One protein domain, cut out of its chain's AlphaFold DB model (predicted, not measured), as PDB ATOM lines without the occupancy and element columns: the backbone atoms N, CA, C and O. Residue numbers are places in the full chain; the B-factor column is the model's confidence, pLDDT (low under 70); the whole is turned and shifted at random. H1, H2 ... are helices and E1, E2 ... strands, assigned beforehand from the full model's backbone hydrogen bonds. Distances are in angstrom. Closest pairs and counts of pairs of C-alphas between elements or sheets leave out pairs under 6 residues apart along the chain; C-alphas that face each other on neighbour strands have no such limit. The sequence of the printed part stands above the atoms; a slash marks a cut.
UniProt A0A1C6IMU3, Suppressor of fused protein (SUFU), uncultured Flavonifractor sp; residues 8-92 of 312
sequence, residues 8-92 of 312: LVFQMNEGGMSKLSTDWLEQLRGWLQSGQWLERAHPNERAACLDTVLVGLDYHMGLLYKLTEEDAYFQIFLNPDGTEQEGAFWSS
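Overview. This is residues 8 to 92 of the 312 residues of the protein "Suppressor of fused protein (SUFU)" of uncultured Flavonifractor sp (UniProt A0A1C6IMU3). The picture is one strongly twisted sheet, most of it an antiparallel run of strands from E2 to E6, with helix H2 set off from it beyond the E3 side and the tiny H1 out at one end of the length. Strand E1 joins the sheet at the far end of E3, on the same side of E3 as E2. The printed part has 85 residues, with six named strands, E1 to E6, and two named helices, H1 and H2, which come between E1 and E2 along the chain; the class is mixed, helices and strands, and in the branched sheet E1 and E3 are parallel neighbours while the other neighbour pairs are antiparallel. It is compact, with a radius of gyration of the C-alphas of 13.3 A, yet elongated, spanning 38 by 23 by 22 A.

Along the chain. Find C-alpha 8 at (-37.672, -37.442, 52.113), where E1, residues 8 to 10, begins. H1 follows at residues 14 to 17, then H2 at residues 22 to 34, 18.2 A long from C-alpha 22 at (-32.567, -50.408, 42.964). Next come E2, residues 39 to 41, and E3, residues 47 to 55, 23.4 A long, which bends by 52 degrees at residue 51. E4 is residues 61 to 67, 19.3 A, and E5 residues 73 to 78, 16.7 A. E6, residues 84 to 91, bends by 87 degrees at residue 87 and ends at C-alpha 91, (-53.729, -26.990, 48.363).

Arrangement. Start at E3, which has three neighbours: E1 and E2 lie on one side of it, E4 on the other side. E1 is parallel to E3, with N 9 and O 53 2.8 A apart. E2 and E3 form a hairpin, with N 40 and O 48 3.0 A apart. E2 to E6 make a meander, each strand the antiparallel neighbour of the one before. In the hairpin of E3 and E4, look at N 54 and O 62, 2.8 A; in that of E4 and E5, at N 65 and O 74, 2.8 A; in that of E5 and E6, at N 75 and O 90, 2.7 A. H2 is not on the sheet, but only just, with 4 pairs of C-alphas within 10 A, and it is apart from H1. In H2 every O i to N i+4 pair is within hydrogen-bond range; H1 is too short for such a pair.

Size, cuts and confidence. The C-alphas of Gly 15 and Glu 45, the two farthest apart, are 40.2 A from each other. The printed part has no cut, and its links between named elements are tight. The mean pLDDT of the printed part is 77.2; look for values under 70 at residues 9 to 20, 56 to 58, 71 to 72, 87 to 88 and 90 to 92.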
ATOM      1  N   LEU A   8     -37.327 -36.278  52.924       78.81
ATOM      2  CA  LEU A   8     -37.672 -37.442  52.113       78.81
ATOM      3  C   LEU A   8     -38.290 -38.485  53.033       78.81
ATOM      4  O   LEU A   8     -37.591 -39.130  53.817       78.81
ATOM      5  N   VAL A   9     -39.599 -38.644  52.920       67.00
ATOM      6  CA  VAL A   9     -40.388 -39.518  53.777       67.00
ATOM      7  C   VAL A   9     -40.859 -40.707  52.956       67.00
ATOM      8  O   VAL A   9     -41.713 -40.604  52.076       67.00
ATOM      9  N   PHE A  10     -40.304 -41.872  53.264       63.34
ATOM     10  CA  PHE A  10     -40.823 -43.137  52.769       63.34
ATOM     11  C   PHE A  10     -42.016 -43.521  53.637       63.34
ATOM     12  O   PHE A  10     -41.853 -43.820  54.817       63.34
ATOM     13  N   GLN A  11     -43.220 -43.531  53.064       55.47
ATOM     14  CA  GLN A  11     -44.454 -43.932  53.751       55.47
ATOM     15  C   GLN A  11     -44.531 -45.467  53.836       55.47
ATOM     16  O   GLN A  11     -45.497 -46.108  53.418       55.47
ATOM     17  N   MET A  12     -43.434 -46.077  54.287       49.44
ATOM     18  CA  MET A  12     -43.216 -47.511  54.309       49.44
ATOM     19  C   MET A  12     -42.100 -47.901  55.289       49.44
ATOM     20  O   MET A  12     -40.986 -47.404  55.206       49.44
ATOM     21  N   ASN A  13     -42.367 -48.926  56.100       39.75
ATOM     22  CA  ASN A  13     -41.358 -49.606  56.923       39.75
ATOM     23  C   ASN A  13     -40.147 -50.162  56.154       39.75
ATOM     24  O   ASN A  13     -40.194 -50.335  54.929       39.75
ATOM     25  N   GLU A  14     -39.116 -50.575  56.901       36.78
ATOM     26  CA  GLU A  14     -37.861 -51.177  56.412       36.78
ATOM     27  C   GLU A  14     -38.062 -52.366  55.443       36.78
ATOM     28  O   GLU A  14     -37.322 -52.541  54.472       36.78
ATOM     29  N   GLY A  15     -39.113 -53.167  55.638       38.09
ATOM     30  CA  GLY A  15     -39.498 -54.270  54.751       38.09
ATOM     31  C   GLY A  15     -40.111 -53.832  53.412       38.09
ATOM     32  O   GLY A  15     -40.067 -54.582  52.442       38.09
ATOM     33  N   GLY A  16     -40.687 -52.629  53.337       39.62
ATOM     34  CA  GLY A  16     -41.096 -51.995  52.077       39.62
ATOM     35  C   GLY A  16     -39.919 -51.315  51.395       39.62
ATOM     36  O   GLY A  16     -39.714 -51.520  50.205       39.62
ATOM     37  N   MET A  17     -39.085 -50.619  52.174       45.94
ATOM     38  CA  MET A  17     -37.855 -50.009  51.666       45.94
ATOM     39  C   MET A  17     -36.906 -51.042  51.041       45.94
ATOM     40  O   MET A  17     -36.346 -50.796  49.979       45.94
ATOM     41  N   SER A  18     -36.774 -52.233  51.638       55.72
ATOM     42  CA  SER A  18     -35.950 -53.329  51.091       55.72
ATOM     43  C   SER A  18     -36.507 -53.978  49.816       55.72
ATOM     44  O   SER A  18     -35.781 -54.714  49.147       55.72
ATOM     45  N   LYS A  19     -37.772 -53.714  49.467       62.66
ATOM     46  CA  LYS A  19     -38.425 -54.189  48.235       62.66
ATOM     47  C   LYS A  19     -38.407 -53.156  47.111       62.66
ATOM     48  O   LYS A  19     -38.840 -53.478  46.004       62.66
ATOM     49  N   LEU A  20     -37.927 -51.941  47.379       68.62
ATOM     50  CA  LEU A  20     -37.785 -50.918  46.355       68.62
ATOM     51  C   LEU A  20     -36.755 -51.370  45.323       68.62
ATOM     52  O   LEU A  20     -35.640 -51.775  45.657       68.62
ATOM     53  N   SER A  21     -37.143 -51.295  44.053       83.06
ATOM     54  CA  SER A  21     -36.229 -51.553  42.947       83.06
ATOM     55  C   SER A  21     -35.018 -50.624  43.043       83.06
ATOM     56  O   SER A  21     -35.168 -49.407  43.150       83.06
ATOM     57  N   THR A  22     -33.811 -51.192  42.979       85.56
ATOM     58  CA  THR A  22     -32.567 -50.408  42.964       85.56
ATOM     59  C   THR A  22     -32.529 -49.462  41.766       85.56
ATOM     60  O   THR A  22     -32.168 -48.303  41.934       85.56
ATOM     61  N   ASP A  23     -33.005 -49.912  40.601       89.88
ATOM     62  CA  ASP A  23     -33.096 -49.087  39.390       89.88
ATOM     63  C   ASP A  23     -34.036 -47.889  39.602       89.88
ATOM     64  O   ASP A  23     -33.741 -46.766  39.194       89.88
ATOM     65  N   TRP A  24     -35.155 -48.108  40.299       89.50
ATOM     66  CA  TRP A  24     -36.101 -47.037  40.608       89.50
ATOM     67  C   TRP A  24     -35.550 -46.067  41.661       89.50
ATOM     68  O   TRP A  24     -35.719 -44.860  41.536       89.50
ATOM     69  N   LEU A  25     -34.829 -46.561  42.672       84.75
ATOM     70  CA  LEU A  25     -34.149 -45.711  43.656       84.75
ATOM     71  C   LEU A  25     -33.048 -44.852  43.019       84.75
ATOM     72  O   LEU A  25     -32.869 -43.695  43.407       84.75
ATOM     73  N   GLU A  26     -32.320 -45.386  42.036       89.81
ATOM     74  CA  GLU A  26     -31.367 -44.606  41.241       89.81
ATOM     75  C   GLU A  26     -32.072 -43.517  40.430       89.81
ATOM     76  O   GLU A  26     -31.592 -42.382  40.374       89.81
ATOM     77  N   GLN A  27     -33.243 -43.827  39.870       91.25
ATOM     78  CA  GLN A  27     -34.076 -42.863  39.157       91.25
ATOM     79  C   GLN A  27     -34.612 -41.761  40.087       91.25
ATOM     80  O   GLN A  27     -34.433 -40.579  39.786       91.25
ATOM     81  N   LEU A  28     -35.161 -42.126  41.253       87.12
ATOM     82  CA  LEU A  28     -35.595 -41.196  42.300       87.12
ATOM     83  C   LEU A  28     -34.452 -40.275  42.726       87.12
ATOM     84  O   LEU A  28     -34.603 -39.055  42.770       87.12
ATOM     85  N   ARG A  29     -33.272 -40.846  42.981       87.38
ATOM     86  CA  ARG A  29     -32.072 -40.072  43.303       87.38
ATOM     87  C   ARG A  29     -31.711 -39.100  42.181       87.38
ATOM     88  O   ARG A  29     -31.356 -37.959  42.471       87.38
ATOM     89  N   GLY A  30     -31.807 -39.532  40.925       89.50
ATOM     90  CA  GLY A  30     -31.581 -38.688  39.753       89.50
ATOM     91  C   GLY A  30     -32.530 -37.490  39.701       89.50
ATOM     92  O   GLY A  30     -32.082 -36.367  39.468       89.50
ATOM     93  N   TRP A  31     -33.816 -37.696  39.989       90.38
ATOM     94  CA  TRP A  31     -34.804 -36.616  40.067       90.38
ATOM     95  C   TRP A  31     -34.537 -35.645  41.218       90.38
ATOM     96  O   TRP A  31     -34.562 -34.433  41.013       90.38
ATOM     97  N   LEU A  32     -34.206 -36.154  42.407       84.88
ATOM     98  CA  LEU A  32     -33.869 -35.315  43.560       84.88
ATOM     99  C   LEU A  32     -32.607 -34.473  43.304       84.88
ATOM    100  O   LEU A  32     -32.526 -33.319  43.719       84.88
ATOM    101  N   GLN A  33     -31.621 -35.026  42.591       85.19
ATOM    102  CA  GLN A  33     -30.366 -34.338  42.272       85.19
ATOM    103  C   GLN A  33     -30.474 -33.348  41.112       85.19
ATOM    104  O   GLN A  33     -29.682 -32.406  41.055       85.19
ATOM    105  N   SER A  34     -31.419 -33.544  40.188       88.88
ATOM    106  CA  SER A  34     -31.612 -32.625  39.061       88.88
ATOM    107  C   SER A  34     -32.128 -31.258  39.513       88.88
ATOM    108  O   SER A  34     -31.942 -30.266  38.811       88.88
ATOM    109  N   GLY A  35     -32.769 -31.207  40.685       84.56
ATOM    110  CA  GLY A  35     -33.366 -30.000  41.236       84.56
ATOM    111  C   GLY A  35     -34.650 -29.568  40.526       84.56
ATOM    112  O   GLY A  35     -35.185 -28.511  40.845       84.56
ATOM    113  N   GLN A  36     -35.170 -30.375  39.595       87.50
ATOM    114  CA  GLN A  36     -36.343 -30.032  38.783       87.50
ATOM    115  C   GLN A  36     -37.618 -29.787  39.608       87.50
ATOM    116  O   GLN A  36     -38.530 -29.123  39.132       87.50
ATOM    117  N   TRP A  37     -37.686 -30.329  40.828       90.69
ATOM    118  CA  TRP A  37     -38.835 -30.189  41.722       90.69
ATOM    119  C   TRP A  37     -38.664 -29.095  42.771       90.69
ATOM    120  O   TRP A  37     -39.615 -28.854  43.497       90.69
ATOM    121  N   LEU A  38     -37.496 -28.452  42.888       88.81
ATOM    122  CA  LEU A  38     -37.184 -27.575  44.027       88.81
ATOM    123  C   LEU A  38     -38.075 -26.337  44.116       88.81
ATOM    124  O   LEU A  38     -38.351 -25.858  45.213       88.81
ATOM    125  N   GLU A  39     -38.493 -25.812  42.972       91.44
ATOM    126  CA  GLU A  39     -39.304 -24.607  42.878       91.44
ATOM    127  C   GLU A  39     -40.507 -24.891  41.993       91.44
ATOM    128  O   GLU A  39     -40.390 -25.521  40.938       91.44
ATOM    129  N   ARG A  40     -41.671 -24.421  42.427       89.88
ATOM    130  CA  ARG A  40     -42.904 -24.520  41.655       89.88
ATOM    131  C   ARG A  40     -43.802 -23.335  41.968       89.88
ATOM    132  O   ARG A  40     -43.817 -22.843  43.091       89.88
ATOM    133  N   ALA A  41     -44.553 -22.882  40.970       89.50
ATOM    134  CA  ALA A  41     -45.626 -21.928  41.194       89.50
ATOM    135  C   ALA A  41     -46.915 -22.676  41.568       89.50
ATOM    136  O   ALA A  41     -47.275 -23.655  40.909       89.50
ATOM    137  N   HIS A  42     -47.617 -22.200  42.594       85.38
ATOM    138  CA  HIS A  42     -49.015 -22.560  42.825       85.38
ATOM    139  C   HIS A  42     -49.844 -22.186  41.572       85.38
ATOM    140  O   HIS A  42     -49.457 -21.253  40.861       85.38
ATOM    141  N   PRO A  43     -50.984 -22.841  41.275       81.94
ATOM    142  CA  PRO A  43     -51.837 -22.501  40.126       81.94
ATOM    143  C   PRO A  43     -52.253 -21.024  40.001       81.94
ATOM    144  O   PRO A  43     -52.603 -20.580  38.913       81.94
ATOM    145  N   ASN A  44     -52.176 -20.249  41.085       82.06
ATOM    146  CA  ASN A  44     -52.389 -18.796  41.096       82.06
ATOM    147  C   ASN A  44     -51.083 -17.976  41.047       82.06
ATOM    148  O   ASN A  44     -51.043 -16.840  41.509       82.06
ATOM    149  N   GLU A  45     -50.022 -18.561  40.493       86.56
ATOM    150  CA  GLU A  45     -48.728 -17.937  40.181       86.56
ATOM    151  C   GLU A  45     -47.861 -17.538  41.386       86.56
ATOM    152  O   GLU A  45     -46.793 -16.948  41.214       86.56
ATOM    153  N   ARG A  46     -48.252 -17.901  42.613       90.31
ATOM    154  CA  ARG A  46     -47.422 -17.673  43.804       90.31
ATOM    155  C   ARG A  46     -46.255 -18.649  43.866       90.31
ATOM    156  O   ARG A  46     -46.413 -19.838  43.591       90.31
ATOM    157  N   ALA A  47     -45.085 -18.152  44.250       91.56
ATOM    158  CA  ALA A  47     -43.883 -18.965  44.359       91.56
ATOM    159  C   ALA A  47     -43.945 -19.908  45.569       91.56
ATOM    160  O   ALA A  47     -44.330 -19.514  46.672       91.56
ATOM    161  N   ALA A  48     -43.506 -21.146  45.368       90.00
ATOM    162  CA  ALA A  48     -43.313 -22.121  46.422       90.00
ATOM    163  C   ALA A  48     -42.009 -22.890  46.246       90.00
ATOM    164  O   ALA A  48     -41.488 -23.066  45.140       90.00
ATOM    165  N   CYS A  49     -41.498 -23.366  47.373       90.56
ATOM    166  CA  CYS A  49     -40.337 -24.236  47.425       90.56
ATOM    167  C   CYS A  49     -40.768 -25.627  47.869       90.56
ATOM    168  O   CYS A  49     -41.656 -25.761  48.707       90.56
ATOM    169  N   LEU A  50     -40.119 -26.652  47.328       88.81
ATOM    170  CA  LEU A  50     -40.301 -28.021  47.791       88.81
ATOM    171  C   LEU A  50     -39.885 -28.123  49.258       88.81
ATOM    172  O   LEU A  50     -38.796 -27.680  49.628       88.81
ATOM    173  N   ASP A  51     -40.766 -28.701  50.057       83.94
ATOM    174  CA  ASP A  51     -40.592 -28.901  51.489       83.94
ATOM    175  C   ASP A  51     -40.378 -30.387  51.793       83.94
ATOM    176  O   ASP A  51     -39.342 -30.767  52.338       83.94
ATOM    177  N   THR A  52     -41.294 -31.238  51.317       75.12
ATOM    178  CA  THR A  52     -41.281 -32.679  51.591       75.12
ATOM    179  C   THR A  52     -41.570 -33.499  50.329       75.12
ATOM    180  O   THR A  52     -42.418 -33.150  49.509       75.12
ATOM    181  N   VAL A  53     -40.878 -34.628  50.178       82.75
ATOM    182  CA  VAL A  53     -41.138 -35.668  49.176       82.75
ATOM    183  C   VAL A  53     -41.642 -36.915  49.890       82.75
ATOM    184  O   VAL A  53     -40.919 -37.530  50.672       82.75
ATOM    185  N   LEU A  54     -42.879 -37.302  49.601       73.44
ATOM    186  CA  LEU A  54     -43.538 -38.494  50.123       73.44
ATOM    187  C   LEU A  54     -43.420 -39.618  49.094       73.44
ATOM    188  O   LEU A  54     -43.758 -39.415  47.932       73.44
ATOM    189  N   VAL A  55     -42.962 -40.798  49.504       77.19
ATOM    190  CA  VAL A  55     -42.858 -41.974  48.627       77.19
ATOM    191  C   VAL A  55     -43.780 -43.080  49.130       77.19
ATOM    192  O   VAL A  55     -43.552 -43.638  50.207       77.19
ATOM    193  N   GLY A  56     -44.801 -43.402  48.335       53.91
ATOM    194  CA  GLY A  56     -45.769 -44.462  48.600       53.91
ATOM    195  C   GLY A  56     -45.251 -45.859  48.246       53.91
ATOM    196  O   GLY A  56     -44.312 -46.029  47.467       53.91
ATOM    197  N   LEU A  57     -45.875 -46.889  48.826       51.44
ATOM    198  CA  LEU A  57     -45.527 -48.309  48.623       51.44
ATOM    199  C   LEU A  57     -45.653 -48.788  47.169       51.44
ATOM    200  O   LEU A  57     -45.041 -49.784  46.790       51.44
ATOM    201  N   ASP A  58     -46.462 -48.100  46.379       65.19
ATOM    202  CA  ASP A  58     -46.767 -48.369  44.978       65.19
ATOM    203  C   ASP A  58     -45.945 -47.501  44.012       65.19
ATOM    204  O   ASP A  58     -46.252 -47.455  42.821       65.19
ATOM    205  N   TYR A  59     -44.886 -46.857  44.516       73.50
ATOM    206  CA  TYR A  59     -43.988 -45.949  43.797       73.50
ATOM    207  C   TYR A  59     -44.604 -44.607  43.376       73.50
ATOM    208  O   TYR A  59     -43.902 -43.799  42.764       73.50
ATOM    209  N   HIS A  60     -45.861 -44.316  43.727       77.62
ATOM    210  CA  HIS A  60     -46.387 -42.961  43.579       77.62
ATOM    211  C   HIS A  60     -45.687 -42.017  44.555       77.62
ATOM    212  O   HIS A  60     -45.298 -42.403  45.665       77.62
ATOM    213  N   MET A  61     -45.513 -40.768  44.134       86.62
ATOM    214  CA  MET A  61     -44.846 -39.754  44.942       86.62
ATOM    215  C   MET A  61     -45.769 -38.574  45.202       86.62
ATOM    216  O   MET A  61     -46.482 -38.122  44.310       86.62
ATOM    217  N   GLY A  62     -45.715 -38.043  46.416       80.50
ATOM    218  CA  GLY A  62     -46.272 -36.745  46.761       80.50
ATOM    219  C   GLY A  62     -45.160 -35.711  46.834       80.50
ATOM    220  O   GLY A  62     -44.179 -35.922  47.544       80.50
ATOM    221  N   LEU A  63     -45.299 -34.595  46.126       86.44
ATOM    222  CA  LEU A  63     -44.400 -33.452  46.271       86.44
ATOM    223  C   LEU A  63     -45.135 -32.346  47.019       86.44
ATOM    224  O   LEU A  63     -46.035 -31.727  46.454       86.44
ATOM    225  N   LEU A  64     -44.760 -32.128  48.278       81.31
ATOM    226  CA  LEU A  64     -45.312 -31.092  49.141       81.31
ATOM    227  C   LEU A  64     -44.474 -29.818  49.013       81.31
ATOM    228  O   LEU A  64     -43.271 -29.807  49.279       81.31
ATOM    229  N   TYR A  65     -45.127 -28.739  48.613       85.88
ATOM    230  CA  TYR A  65     -44.561 -27.418  48.408       85.88
ATOM    231  C   TYR A  65     -45.054 -26.461  49.483       85.88
ATOM    232  O   TYR A  65     -46.246 -26.430  49.769       85.88
ATOM    233  N   LYS A  66     -44.155 -25.633  50.017       81.31
ATOM    234  CA  LYS A  66     -44.471 -24.526  50.922       81.31
ATOM    235  C   LYS A  66     -44.419 -23.195  50.179       81.31
ATOM    236  O   LYS A  66     -43.410 -22.889  49.532       81.31
ATOM    237  N   LEU A  67     -45.474 -22.392  50.289       85.19
ATOM    238  CA  LEU A  67     -45.515 -21.038  49.736       85.19
ATOM    239  C   LEU A  67     -44.446 -20.153  50.387       85.19
ATOM    240  O   LEU A  67     -44.160 -20.243  51.578       85.19
ATOM    241  N   THR A  68     -43.796 -19.296  49.596       84.88
ATOM    242  CA  THR A  68     -42.647 -18.522  50.096       84.88
ATOM    243  C   THR A  68     -43.027 -17.365  51.013       84.88
ATOM    244  O   THR A  68     -42.181 -16.911  51.781       84.88
ATOM    245  N   GLU A  69     -44.257 -16.864  50.901       80.25
ATOM    246  CA  GLU A  69     -44.734 -15.661  51.598       80.25
ATOM    247  C   GLU A  69     -45.792 -15.960  52.674       80.25
ATOM    248  O   GLU A  69     -46.131 -15.078  53.458       80.25
ATOM    249  N   GLU A  70     -46.283 -17.198  52.741       73.06
ATOM    250  CA  GLU A  70     -47.414 -17.620  53.570       73.06
ATOM    251  C   GLU A  70     -47.090 -18.970  54.225       73.06
ATOM    252  O   GLU A  70     -46.349 -19.773  53.654       73.06
ATOM    253  N   ASP A  71     -47.633 -19.248  55.412       68.00
ATOM    254  CA  ASP A  71     -47.482 -20.560  56.062       68.00
ATOM    255  C   ASP A  71     -48.518 -21.559  55.527       68.00
ATOM    256  O   ASP A  71     -49.319 -22.126  56.259       68.00
ATOM    257  N   ALA A  72     -48.523 -21.711  54.205       69.19
ATOM    258  CA  ALA A  72     -49.470 -22.515  53.450       69.19
ATOM    259  C   ALA A  72     -48.726 -23.445  52.484       69.19
ATOM    260  O   ALA A  72     -47.604 -23.164  52.043       69.19
ATOM    261  N   TYR A  73     -49.356 -24.572  52.173       75.88
ATOM    262  CA  TYR A  73     -48.759 -25.678  51.444       75.88
ATOM    263  C   TYR A  73     -49.649 -26.122  50.294       75.88
ATOM    264  O   TYR A  73     -50.860 -25.953  50.312       75.88
ATOM    265  N   PHE A  74     -49.060 -26.756  49.294       75.50
ATOM    266  CA  PHE A  74     -49.812 -27.503  48.300       75.50
ATOM    267  C   PHE A  74     -49.034 -28.741  47.886       75.50
ATOM    268  O   PHE A  74     -47.812 -28.787  47.985       75.50
ATOM    269  N   GLN A  75     -49.739 -29.755  47.419       81.81
ATOM    270  CA  GLN A  75     -49.183 -31.031  47.029       81.81
ATOM    271  C   GLN A  75     -49.623 -31.391  45.616       81.81
ATOM    272  O   GLN A  75     -50.786 -31.247  45.240       81.81
ATOM    273  N   ILE A  76     -48.670 -31.902  44.844       83.62
ATOM    274  CA  ILE A  76     -48.936 -32.575  43.574       83.62
ATOM    275  C   ILE A  76     -48.551 -34.043  43.692       83.62
ATOM    276  O   ILE A  76     -47.658 -34.399  44.470       83.62
ATOM    277  N   PHE A  77     -49.206 -34.883  42.903       81.25
ATOM    278  CA  PHE A  77     -48.958 -36.319  42.890       81.25
ATOM    279  C   PHE A  77     -48.280 -36.727  41.586       81.25
ATOM    280  O   PHE A  77     -48.624 -36.235  40.510       81.25
ATOM    281  N   LEU A  78     -47.296 -37.615  41.690       86.19
ATOM    282  CA  LEU A  78     -46.566 -38.174  40.563       86.19
ATOM    283  C   LEU A  78     -46.794 -39.684  40.474       86.19
ATOM    284  O   LEU A  78     -46.788 -40.390  41.486       86.19
ATOM    285  N   ASN A  79     -46.916 -40.174  39.246       85.69
ATOM    286  CA  ASN A  79     -46.892 -41.590  38.910       85.69
ATOM    287  C   ASN A  79     -45.493 -42.195  39.163       85.69
ATOM    288  O   ASN A  79     -44.502 -41.457  39.234       85.69
ATOM    289  N   PRO A  80     -45.366 -43.536  39.206       85.81
ATOM    290  CA  PRO A  80     -44.082 -44.224  39.378       85.81
ATOM    291  C   PRO A  80     -42.986 -43.846  38.377       85.81
ATOM    292  O   PRO A  80     -41.802 -43.991  38.678       85.81
ATOM    293  N   ASP A  81     -43.364 -43.373  37.189       90.06
ATOM    294  CA  ASP A  81     -42.450 -42.932  36.133       90.06
ATOM    295  C   ASP A  81     -42.048 -41.446  36.238       90.06
ATOM    296  O   ASP A  81     -41.297 -40.950  35.394       90.06
ATOM    297  N   GLY A  82     -42.518 -40.745  37.274       86.00
ATOM    298  CA  GLY A  82     -42.233 -39.336  37.539       86.00
ATOM    299  C   GLY A  82     -43.122 -38.351  36.778       86.00
ATOM    300  O   GLY A  82     -42.891 -37.144  36.876       86.00
ATOM    301  N   THR A  83     -44.118 -38.826  36.024       91.38
ATOM    302  CA  THR A  83     -45.117 -37.957  35.384       91.38
ATOM    303  C   THR A  83     -46.138 -37.452  36.398       91.38
ATOM    304  O   THR A  83     -46.504 -38.165  37.327       91.38
ATOM    305  N   GLU A  84     -46.599 -36.214  36.233       88.62
ATOM    306  CA  GLU A  84     -47.626 -35.630  37.100       88.62
ATOM    307  C   GLU A  84     -48.993 -36.268  36.837       88.62
ATOM    308  O   GLU A  84     -49.381 -36.498  35.691       88.62
ATOM    309  N   GLN A  85     -49.725 -36.552  37.908       78.25
ATOM    310  CA  GLN A  85     -51.081 -37.062  37.834       78.25
ATOM    311  C   GLN A  85     -52.054 -35.898  37.600       78.25
ATOM    312  O   GLN A  85     -52.281 -35.062  38.476       78.25
ATOM    313  N   GLU A  86     -52.649 -35.846  36.408       76.56
ATOM    314  CA  GLU A  86     -53.623 -34.808  36.066       76.56
ATOM    315  C   GLU A  86     -54.836 -34.841  37.011       76.56
ATOM    316  O   GLU A  86     -55.408 -35.895  37.288       76.56
ATOM    317  N   GLY A  87     -55.238 -33.667  37.507       62.62
ATOM    318  CA  GLY A  87     -56.384 -33.518  38.410       62.62
ATOM    319  C   GLY A  87     -56.128 -33.929  39.867       62.62
ATOM    320  O   GLY A  87     -57.019 -33.755  40.692       62.62
ATOM    321  N   ALA A  88     -54.933 -34.422  40.202       65.81
ATOM    322  CA  ALA A  88     -54.506 -34.698  41.571       65.81
ATOM    323  C   ALA A  88     -53.650 -33.528  42.083       65.81
ATOM    324  O   ALA A  88     -52.423 -33.587  42.148       65.81
ATOM    325  N   PHE A  89     -54.324 -32.425  42.392       72.06
ATOM    326  CA  PHE A  89     -53.743 -31.240  43.012       72.06
ATOM    327  C   PHE A  89     -54.435 -31.023  44.354       72.06
ATOM    328  O   PHE A  89     -55.660 -31.083  44.436       72.06
ATOM    329  N   TRP A  90     -53.653 -30.786  45.399       65.44
ATOM    330  CA  TRP A  90     -54.151 -30.450  46.727       65.44
ATOM    331  C   TRP A  90     -53.502 -29.145  47.177       65.44
ATOM    332  O   TRP A  90     -52.305 -28.973  46.983       65.44
ATOM    333  N   SER A  91     -54.254 -28.227  47.777       58.78
ATOM    334  CA  SER A  91     -53.729 -26.990  48.363       58.78
ATOM    335  C   SER A  91     -54.361 -26.778  49.727       58.78
ATOM    336  O   SER A  91     -55.577 -26.902  49.848       58.78
ATOM    337  N   SER A  92     -53.549 -26.421  50.721       53.94
ATOM    338  CA  SER A  92     -53.983 -26.129  52.088       53.94
ATOM    339  C   SER A  92     -54.886 -24.897  52.176       53.94
ATOM    340  O   SER A  92     -55.445 -24.638  53.231       53.94
TER     341      SER A  92